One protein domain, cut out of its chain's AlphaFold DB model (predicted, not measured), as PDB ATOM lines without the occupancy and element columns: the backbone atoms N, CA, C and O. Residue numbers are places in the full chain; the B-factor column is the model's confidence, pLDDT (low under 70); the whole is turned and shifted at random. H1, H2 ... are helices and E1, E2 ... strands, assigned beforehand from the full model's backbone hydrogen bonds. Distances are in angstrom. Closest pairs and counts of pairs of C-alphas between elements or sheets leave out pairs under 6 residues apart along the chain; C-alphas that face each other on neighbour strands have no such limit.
ATOM      1  N   GLU A   8     245.933 245.112 235.206       83.44
ATOM      2  CA  GLU A   8     246.985 246.060 235.555       83.44
ATOM      3  C   GLU A   8     248.346 245.371 235.376       83.44
ATOM      4  O   GLU A   8     248.530 244.237 235.802       83.44
ATOM      5  N   TYR A   9     249.309 246.048 234.761       88.50
ATOM      6  CA  TYR A   9     250.679 245.587 234.560       88.50
ATOM      7  C   TYR A   9     251.631 246.556 235.249       88.50
ATOM      8  O   TYR A   9     251.587 247.759 234.993       88.50
ATOM      9  N   ILE A  10     252.485 246.034 236.124       89.19
ATOM     10  CA  ILE A  10     253.524 246.780 236.828       89.19
ATOM     11  C   ILE A  10     254.848 246.577 236.103       89.19
ATOM     12  O   ILE A  10     255.347 245.463 235.981       89.19
ATOM     13  N   PHE A  11     255.441 247.668 235.648       91.38
ATOM     14  CA  PHE A  11     256.747 247.665 235.006       91.38
ATOM     15  C   PHE A  11     257.864 247.732 236.051       91.38
ATOM     16  O   PHE A  11     257.731 248.364 237.106       91.38
ATOM     17  N   ALA A  12     258.988 247.076 235.759       87.69
ATOM     18  CA  ALA A  12     260.164 247.104 236.619       87.69
ATOM     19  C   ALA A  12     260.663 248.546 236.842       87.69
ATOM     20  O   ALA A  12     260.415 249.445 236.041       87.69
ATOM     21  N   ARG A  13     261.401 248.776 237.937       84.00
ATOM     22  CA  ARG A  13     261.809 250.117 238.418       84.00
ATOM     23  C   ARG A  13     262.528 250.995 237.381       84.00
ATOM     24  O   ARG A  13     262.455 252.211 237.493       84.00
ATOM     25  N   PHE A  14     263.188 250.393 236.394       90.00
ATOM     26  CA  PHE A  14     263.930 251.091 235.337       90.00
ATOM     27  C   PHE A  14     263.201 251.105 233.984       90.00
ATOM     28  O   PHE A  14     263.751 251.549 232.984       90.00
ATOM     29  N   GLN A  15     261.964 250.609 233.932       93.81
ATOM     30  CA  GLN A  15     261.185 250.431 232.702       93.81
ATOM     31  C   GLN A  15     260.048 251.459 232.584       93.81
ATOM     32  O   GLN A  15     259.098 251.260 231.829       93.81
ATOM     33  N   ASN A  16     260.147 252.581 233.304       88.31
ATOM     34  CA  ASN A  16     259.127 253.635 233.364       88.31
ATOM     35  C   ASN A  16     258.830 254.216 231.975       88.31
ATOM     36  O   ASN A  16     257.671 254.429 231.628       88.31
ATOM     37  N   PHE A  17     259.866 254.402 231.148       92.19
ATOM     38  CA  PHE A  17     259.715 254.846 229.758       92.19
ATOM     39  C   PHE A  17     258.942 253.838 228.903       92.19
ATOM     40  O   PHE A  17     258.086 254.239 228.120       92.19
ATOM     41  N   ARG A  18     259.177 252.531 229.090       91.12
ATOM     42  CA  ARG A  18     258.428 251.486 228.374       91.12
ATOM     43  C   ARG A  18     256.973 251.418 228.829       91.12
ATOM     44  O   ARG A  18     256.096 251.265 227.986       91.12
ATOM     45  N   ALA A  19     256.710 251.603 230.125       90.44
ATOM     46  CA  ALA A  19     255.349 251.716 230.655       90.44
ATOM     47  C   ALA A  19     254.602 252.904 230.026       90.44
ATOM     48  O   ALA A  19     253.474 252.758 229.562       90.44
ATOM     49  N   ALA A  20     255.260 254.066 229.969       91.94
ATOM     50  CA  ALA A  20     254.721 255.294 229.394       91.94
ATOM     51  C   ALA A  20     254.433 255.160 227.898       91.94
ATOM     52  O   ALA A  20     253.343 255.500 227.445       91.94
ATOM     53  N   GLN A  21     255.397 254.626 227.142       92.81
ATOM     54  CA  GLN A  21     255.273 254.402 225.705       92.81
ATOM     55  C   GLN A  21     254.126 253.438 225.397       92.81
ATOM     56  O   GLN A  21     253.296 253.731 224.539       92.81
ATOM     57  N   PHE A  22     254.049 252.325 226.129       90.81
ATOM     58  CA  PHE A  22     252.997 251.334 225.944       90.81
ATOM     59  C   PHE A  22     251.613 251.918 226.282       90.81
ATOM     60  O   PHE A  22     250.707 251.841 225.458       90.81
ATOM     61  N   ALA A  23     251.453 252.607 227.422       89.44
ATOM     62  CA  ALA A  23     250.189 253.259 227.793       89.44
ATOM     63  C   ALA A  23     249.763 254.374 226.823       89.44
ATOM     64  O   ALA A  23     248.579 254.506 226.512       89.44
ATOM     65  N   TYR A  24     250.719 255.168 226.329       89.25
ATOM     66  CA  TYR A  24     250.467 256.207 225.333       89.25
ATOM     67  C   TYR A  24     249.951 255.603 224.026       89.25
ATOM     68  O   TYR A  24     248.935 256.049 223.491       89.25
ATOM     69  N   GLN A  25     250.620 254.558 223.532       87.81
ATOM     70  CA  GLN A  25     250.210 253.846 222.325       87.81
ATOM     71  C   GLN A  25     248.811 253.244 222.503       87.81
ATOM     72  O   GLN A  25     247.955 253.406 221.627       87.81
ATOM     73  N   GLU A  26     248.549 252.621 223.651       82.69
ATOM     74  CA  GLU A  26     247.247 252.062 224.023       82.69
ATOM     75  C   GLU A  26     246.116 253.088 224.038       82.69
ATOM     76  O   GLU A  26     245.063 252.887 223.431       82.69
ATOM     77  N   ALA A  27     246.341 254.237 224.664       79.94
ATOM     78  CA  ALA A  27     245.350 255.298 224.709       79.94
ATOM     79  C   ALA A  27     245.182 256.029 223.362       79.94
ATOM     80  O   ALA A  27     244.085 256.509 223.070       79.94
ATOM     81  N   GLY A  28     246.234 256.093 222.539       72.12
ATOM     82  CA  GLY A  28     246.256 256.784 221.246       72.12
ATOM     83  C   GLY A  28     245.499 256.076 220.118       72.12
ATOM     84  O   GLY A  28     245.188 256.710 219.118       72.12
ATOM     85  N   ALA A  29     245.137 254.799 220.278       61.97
ATOM     86  CA  ALA A  29     244.413 254.030 219.259       61.97
ATOM     87  C   ALA A  29     242.926 254.426 219.081       61.97
ATOM     88  O   ALA A  29     242.237 253.831 218.260       61.97
ATOM     89  N   GLY A  30     242.416 255.420 219.821       58.09
ATOM     90  CA  GLY A  30     241.022 255.865 219.680       58.09
ATOM     91  C   GLY A  30     240.631 257.137 220.442       58.09
ATOM     92  O   GLY A  30     239.460 257.289 220.780       58.09
ATOM     93  N   LYS A  31     241.572 258.035 220.784       57.81
ATOM     94  CA  LYS A  31     241.293 259.265 221.563       57.81
ATOM     95  C   LYS A  31     242.136 260.474 221.134       57.81
ATOM     96  O   LYS A  31     243.182 260.333 220.513       57.81
ATOM     97  N   ASN A  32     241.697 261.662 221.569       78.69
ATOM     98  CA  ASN A  32     242.437 262.929 221.545       78.69
ATOM     99  C   ASN A  32     243.850 262.770 222.155       78.69
ATOM    100  O   ASN A  32     243.992 262.245 223.264       78.69
ATOM    101  N   ILE A  33     244.874 263.280 221.458       85.69
ATOM    102  CA  ILE A  33     246.305 263.241 221.820       85.69
ATOM    103  C   ILE A  33     246.554 263.634 223.284       85.69
ATOM    104  O   ILE A  33     247.364 263.006 223.970       85.69
ATOM    105  N   ARG A  34     245.816 264.625 223.808       85.56
ATOM    106  CA  ARG A  34     245.944 265.073 225.207       85.56
ATOM    107  C   ARG A  34     245.601 263.970 226.215       85.56
ATOM    108  O   ARG A  34     246.255 263.856 227.250       85.56
ATOM    109  N   SER A  35     244.612 263.127 225.913       82.38
ATOM    110  CA  SER A  35     244.239 261.993 226.768       82.38
ATOM    111  C   SER A  35     245.291 260.887 226.733       82.38
ATOM    112  O   SER A  35     245.543 260.276 227.769       82.38
ATOM    113  N   ALA A  36     245.899 260.628 225.573       85.75
ATOM    114  CA  ALA A  36     246.949 259.622 225.448       85.75
ATOM    115  C   ALA A  36     248.222 260.038 226.191       85.75
ATOM    116  O   ALA A  36     248.812 259.236 226.916       85.75
ATOM    117  N   LEU A  37     248.588 261.321 226.097       88.88
ATOM    118  CA  LEU A  37     249.706 261.890 226.844       88.88
ATOM    119  C   LEU A  37     249.485 261.784 228.359       88.88
ATOM    120  O   LEU A  37     250.391 261.375 229.082       88.88
ATOM    121  N   LYS A  38     248.267 262.074 228.836       90.12
ATOM    122  CA  LYS A  38     247.911 261.949 230.257       90.12
ATOM    123  C   LYS A  38     248.088 260.518 230.778       90.12
ATOM    124  O   LYS A  38     248.646 260.337 231.858       90.12
ATOM    125  N   GLU A  39     247.662 259.511 230.017       86.44
ATOM    126  CA  GLU A  39     247.855 258.102 230.396       86.44
ATOM    127  C   GLU A  39     249.329 257.675 230.328       86.44
ATOM    128  O   GLU A  39     249.800 256.980 231.226       86.44
ATOM    129  N   GLY A  40     250.092 258.153 229.338       90.88
ATOM    130  CA  GLY A  40     251.538 257.920 229.256       90.88
ATOM    131  C   GLY A  40     252.301 258.484 230.460       90.88
ATOM    132  O   GLY A  40     253.082 257.769 231.090       90.88
ATOM    133  N   VAL A  41     252.026 259.735 230.846       91.19
ATOM    134  CA  VAL A  41     252.635 260.376 232.029       91.19
ATOM    135  C   VAL A  41     252.242 259.643 233.313       91.19
ATOM    136  O   VAL A  41     253.089 259.361 234.160       91.19
ATOM    137  N   LYS A  42     250.968 259.267 233.449       89.38
ATOM    138  CA  LYS A  42     250.486 258.491 234.596       89.38
ATOM    139  C   LYS A  42     251.190 257.133 234.694       89.38
ATOM    140  O   LYS A  42     251.620 256.752 235.783       89.38
ATOM    141  N   ALA A  43     251.357 256.428 233.578       91.44
ATOM    142  CA  ALA A  43     252.062 255.152 233.534       91.44
ATOM    143  C   ALA A  43     253.562 255.288 233.818       91.44
ATOM    144  O   ALA A  43     254.121 254.420 234.489       91.44
ATOM    145  N   PHE A  44     254.196 256.381 233.383       92.94
ATOM    146  CA  PHE A  44     255.586 256.697 233.718       92.94
ATOM    147  C   PHE A  44     255.782 256.825 235.233       92.94
ATOM    148  O   PHE A  44     256.644 256.163 235.811       92.94
ATOM    149  N   LEU A  45     254.952 257.652 235.877       90.00
ATOM    150  CA  LEU A  45     255.055 257.955 237.306       90.00
ATOM    151  C   LEU A  45     254.707 256.744 238.173       90.00
ATOM    152  O   LEU A  45     255.398 256.433 239.141       90.00
ATOM    153  N   LEU A  46     253.632 256.040 237.817       87.38
ATOM    154  CA  LEU A  46     253.118 254.932 238.616       87.38
ATOM    155  C   LEU A  46     253.757 253.588 238.269       87.38
ATOM    156  O   LEU A  46     253.578 252.633 239.025       87.38
ATOM    157  N   ARG A  47     254.493 253.503 237.151       89.69
ATOM    158  CA  ARG A  47     255.011 252.257 236.554       89.69
ATOM    159  C   ARG A  47     253.909 251.247 236.273       89.69
ATOM    160  O   ARG A  47     254.102 250.045 236.436       89.69
ATOM    161  N   LYS A  48     252.727 251.743 235.918       89.12
ATOM    162  CA  LYS A  48     251.496 250.956 235.851       89.12
ATOM    163  C   LYS A  48     250.756 251.227 234.562       89.12
ATOM    164  O   LYS A  48     250.492 252.384 234.247       89.12
ATOM    165  N   VAL A  49     250.364 250.163 233.875       89.12
ATOM    166  CA  VAL A  49     249.471 250.239 232.718       89.12
ATOM    167  C   VAL A  49     248.240 249.395 232.989       89.12
ATOM    168  O   VAL A  49     248.371 248.243 233.381       89.12
ATOM    169  N   VAL A  50     247.052 249.961 232.790       84.38
ATOM    170  CA  VAL A  50     245.787 249.233 232.922       84.38
ATOM    171  C   VAL A  50     245.222 249.003 231.528       84.38
ATOM    172  O   VAL A  50     244.918 249.961 230.818       84.38
ATOM    173  N   VAL A  51     245.079 247.739 231.150       81.50
ATOM    174  CA  VAL A  51     244.386 247.317 229.931       81.50
ATOM    175  C   VAL A  51     242.971 246.917 230.349       81.50
ATOM    176  O   VAL A  51     242.806 245.993 231.144       81.50
ATOM    177  N   VAL A  52     241.959 247.671 229.914       69.88
ATOM    178  CA  VAL A  52     240.555 247.494 230.336       69.88
ATOM    179  C   VAL A  52     239.754 246.811 229.229       69.88
ATOM    180  O   VAL A  52     239.918 247.154 228.055       69.88
ATOM    181  N   ASP A  53     238.865 245.898 229.629       50.25
ATOM    182  CA  ASP A  53     237.916 245.201 228.758       50.25
ATOM    183  C   ASP A  53     237.105 246.185 227.900       50.25
ATOM    184  O   ASP A  53     236.524 247.144 228.407       50.25
ATOM    185  N   GLY A  54     237.108 245.963 226.585       51.53
ATOM    186  CA  GLY A  54     236.400 246.789 225.597       51.53
ATOM    187  C   GLY A  54     237.294 247.433 224.534       51.53
ATOM    188  O   GLY A  54     236.789 247.874 223.504       51.53
ATOM    189  N   ARG A  55     238.621 247.448 224.715       55.78
ATOM    190  CA  ARG A  55     239.569 247.795 223.641       55.78
ATOM    191  C   ARG A  55     240.373 246.565 223.269       55.78
ATOM    192  O   ARG A  55     241.299 246.193 223.983       55.78
ATOM    193  N   LYS A  56     240.027 245.927 222.147       55.94
ATOM    194  CA  LYS A  56     240.870 244.868 221.588       55.94
ATOM    195  C   LYS A  56     242.252 245.457 221.314       55.94
ATOM    196  O   LYS A  56     242.401 246.312 220.441       55.94
ATOM    197  N   LEU A  57     243.254 245.012 222.070       62.69
ATOM    198  CA  LEU A  57     244.649 245.258 221.729       62.69
ATOM    199  C   LEU A  57     244.877 244.787 220.296       62.69
ATOM    200  O   LEU A  57     244.484 243.672 219.946       62.69
ATOM    201  N   THR A  58     245.556 245.593 219.481       70.56
ATOM    202  CA  THR A  58     245.978 245.114 218.164       70.56
ATOM    203  C   THR A  58     246.939 243.926 218.340       70.56
ATOM    204  O   THR A  58     247.725 243.923 219.294       70.56
ATOM    205  N   PRO A  59     246.941 242.923 217.442       69.12
ATOM    206  CA  PRO A  59     247.774 241.721 217.588       69.12
ATOM    207  C   PRO A  59     249.267 242.009 217.829       69.12
ATOM    208  O   PRO A  59     249.927 241.335 218.617       69.12
ATOM    209  N   CYS A  60     249.796 243.071 217.211       71.69
ATOM    210  CA  CYS A  60     251.174 243.534 217.413       71.69
ATOM    211  C   CYS A  60     251.449 243.954 218.871       71.69
ATOM    212  O   CYS A  60     252.508 243.673 219.438       71.69
ATOM    213  N   ARG A  61     250.469 244.588 219.519       78.50
ATOM    214  CA  ARG A  61     250.591 245.067 220.898       78.50
ATOM    215  C   ARG A  61     250.370 243.965 221.920       78.50
ATOM    216  O   ARG A  61     251.069 243.953 222.930       78.50
ATOM    217  N   GLN A  62     249.501 243.002 221.615       76.12
ATOM    218  CA  GLN A  62     249.387 241.764 222.391       76.12
ATOM    219  C   GLN A  62     250.736 241.038 222.445       76.12
ATOM    220  O   GLN A  62     251.236 240.727 223.524       76.12
ATOM    221  N   LYS A  63     251.383 240.866 221.284       78.38
ATOM    222  CA  LYS A  63     252.719 240.264 221.191       78.38
ATOM    223  C   LYS A  63     253.767 241.048 221.988       78.38
ATOM    224  O   LYS A  63     254.540 240.454 222.727       78.38
ATOM    225  N   THR A  64     253.753 242.378 221.896       83.44
ATOM    226  CA  THR A  64     254.692 243.243 222.636       83.44
ATOM    227  C   THR A  64     254.525 243.112 224.155       83.44
ATOM    228  O   THR A  64     255.514 243.039 224.885       83.44
ATOM    229  N   LEU A  65     253.284 243.058 224.641       81.81
ATOM    230  CA  LEU A  65     252.988 242.883 226.060       81.81
ATOM    231  C   LEU A  65     253.418 241.499 226.563       81.81
ATOM    232  O   LEU A  65     254.047 241.403 227.615       81.81
ATOM    233  N   GLN A  66     253.154 240.447 225.784       76.31
ATOM    234  CA  GLN A  66     253.630 239.094 226.077       76.31
ATOM    235  C   GLN A  66     255.159 239.023 226.117       76.31
ATOM    236  O   GLN A  66     255.729 238.488 227.068       76.31
ATOM    237  N   ASP A  67     255.841 239.659 225.165       78.00
ATOM    238  CA  ASP A  67     257.301 239.757 225.163       78.00
ATOM    239  C   ASP A  67     257.831 240.482 226.409       78.00
ATOM    240  O   ASP A  67     258.869 240.098 226.952       78.00
ATOM    241  N   PHE A  68     257.138 241.521 226.892       88.50
ATOM    242  CA  PHE A  68     257.512 242.208 228.129       88.50
ATOM    243  C   PHE A  68     257.353 241.326 229.365       88.50
ATOM    244  O   PHE A  68     258.216 241.376 230.245       88.50
ATOM    245  N   ILE A  69     256.313 240.498 229.417       79.56
ATOM    246  CA  ILE A  69     256.102 239.546 230.510       79.56
ATOM    247  C   ILE A  69     257.186 238.463 230.481       79.56
ATOM    248  O   ILE A  69     257.857 238.239 231.487       79.56
ATOM    249  N   ILE A  70     257.427 237.850 229.318       74.06
ATOM    250  CA  ILE A  70     258.437 236.794 229.135       74.06
ATOM    251  C   ILE A  70     259.839 237.300 229.501       74.06
ATOM    252  O   ILE A  70     260.616 236.585 230.131       74.06
ATOM    253  N   LYS A  71     260.163 238.549 229.145       79.31
ATOM    254  CA  LYS A  71     261.457 239.185 229.451       79.31
ATOM    255  C   LYS A  71     261.548 239.750 230.875       79.31
ATOM    256  O   LYS A  71     262.566 240.353 231.210       79.31
ATOM    257  N   GLY A  72     260.502 239.624 231.696       76.62
ATOM    258  CA  GLY A  72     260.465 240.171 233.058       76.62
ATOM    259  C   GLY A  72     260.509 241.705 233.125       76.62
ATOM    260  O   GLY A  72     260.884 242.276 234.148       76.62
ATOM    261  N   ILE A  73     260.153 242.389 232.033       85.19
ATOM    262  CA  ILE A  73     260.104 243.858 231.935       85.19
ATOM    263  C   ILE A  73     258.901 244.400 232.709       85.19
ATOM    264  O   ILE A  73     258.992 245.455 233.347       85.19
ATOM    265  N   CYS A  74     257.786 243.675 232.669       87.56
ATOM    266  CA  CYS A  74     256.620 243.937 233.492       87.56
ATOM    267  C   CYS A  74     256.057 242.636 234.067       87.56
ATOM    268  O   CYS A  74     256.281 241.546 233.546       87.56
ATOM    269  N   THR A  75     255.323 242.766 235.162       83.81
ATOM    270  CA  THR A  75     254.544 241.694 235.771       83.81
ATOM    271  C   THR A  75     253.093 242.129 235.834       83.81
ATOM    272  O   THR A  75     252.781 243.301 236.049       83.81
ATOM    273  N   ARG A  76     252.165 241.200 235.629       77.31
ATOM    274  CA  ARG A  76     250.742 241.503 235.778       77.31
ATOM    275  C   ARG A  76     250.433 241.686 237.268       77.31
ATOM    276  O   ARG A  76     250.692 240.796 238.075       77.31
ATOM    277  N   ASN A  77     249.905 242.847 237.646       68.38
ATOM    278  CA  ASN A  77     249.365 243.082 238.976       68.38
ATOM    279  C   ASN A  77     247.998 242.432 239.090       68.38
ATOM    280  O   ASN A  77     246.962 243.021 238.783       68.38
ATOM    281  N   ALA A  78     248.009 241.206 239.573       54.56
ATOM    282  CA  ALA A  78     246.788 240.452 239.671       54.56
ATOM    283  C   ALA A  78     245.882 240.925 240.838       54.56
ATOM    284  O   ALA A  78     244.692 240.635 240.826       54.56
TER     285      ALA A  78
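AT A GLANCE: This is residues 8 to 78 of the 455 residues of an uncharacterized protein of invertebrate metagenome (UniProt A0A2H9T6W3). A small sheet of three short strands has helices H1 and H3 over one face, with no named helix over the other; H1 runs along the strands and H3 stands up over E3. H2 folds back beside H1 as a helical hairpin and sits beside the sheet's strands. The printed part has 71 residues, with three named helices and three named strands in the order E1 H1 H2 E2 H3 E3; the sheet's order is E2 E1 E3, all antiparallel. The class is mixed, helices and strands; the whole is compact, with a radius of gyration of the C-alphas of 11.2 A and spans of 31 by 26 by 19 A.

IN THESE COORDINATES: Strands E1, residues 8 to 11, E2, residues 48 to 51, and E3, residues 74 to 77, make the sheet. C-alpha 8 is at (246.985, 246.060, 235.555) and C-alpha 77 at (249.365, 243.082, 238.976). H1, residues 16 to 28, is 18.0 A long, H2, residues 33 to 46, 19.9 A, and H3, residues 59 to 70, 16.5 A.

HOW THE PARTS SIT: N 10 and O 75, 2.8 A, are within hydrogen-bond range between E1 and E3, as are N 9 and O 49, 2.8 A, between E1 and E2. H1 is on the sheet at a height of 9.1 A, over E2 and, only just, with 3 C-alphas, over E1. H3, on the same face, has a height of 10.9 A; its closest C-alphas to E3 are those of Phe 68 and Cys 74, 5.7 A. E2, H3 and E3 form a split strand-helix-strand unit, two strands running the same way with E1 between them, its crossover right-handed; H1 and H3 on the sheet make two layers, helices on one face. H2, at the sheet's level with a height of 2.7 A, touches H1, closest at the C-alphas of Ala 20 and Gly 40, 4.1 A, at a shallow tilt of 28 degrees, opposite ways. H1 and H3 are near each other, H2 and H3 apart. In H1, H2 and H3 every O i to N i+4 pair is within hydrogen-bond range.

THE WHOLE: The two C-alphas farthest apart, those of Asn 32 and Ile 70, are 31.6 A apart. The printed part has no cut and no long link. Residues 29 to 31, 52 to 57, 59 and 77 to 78 have pLDDT under 70.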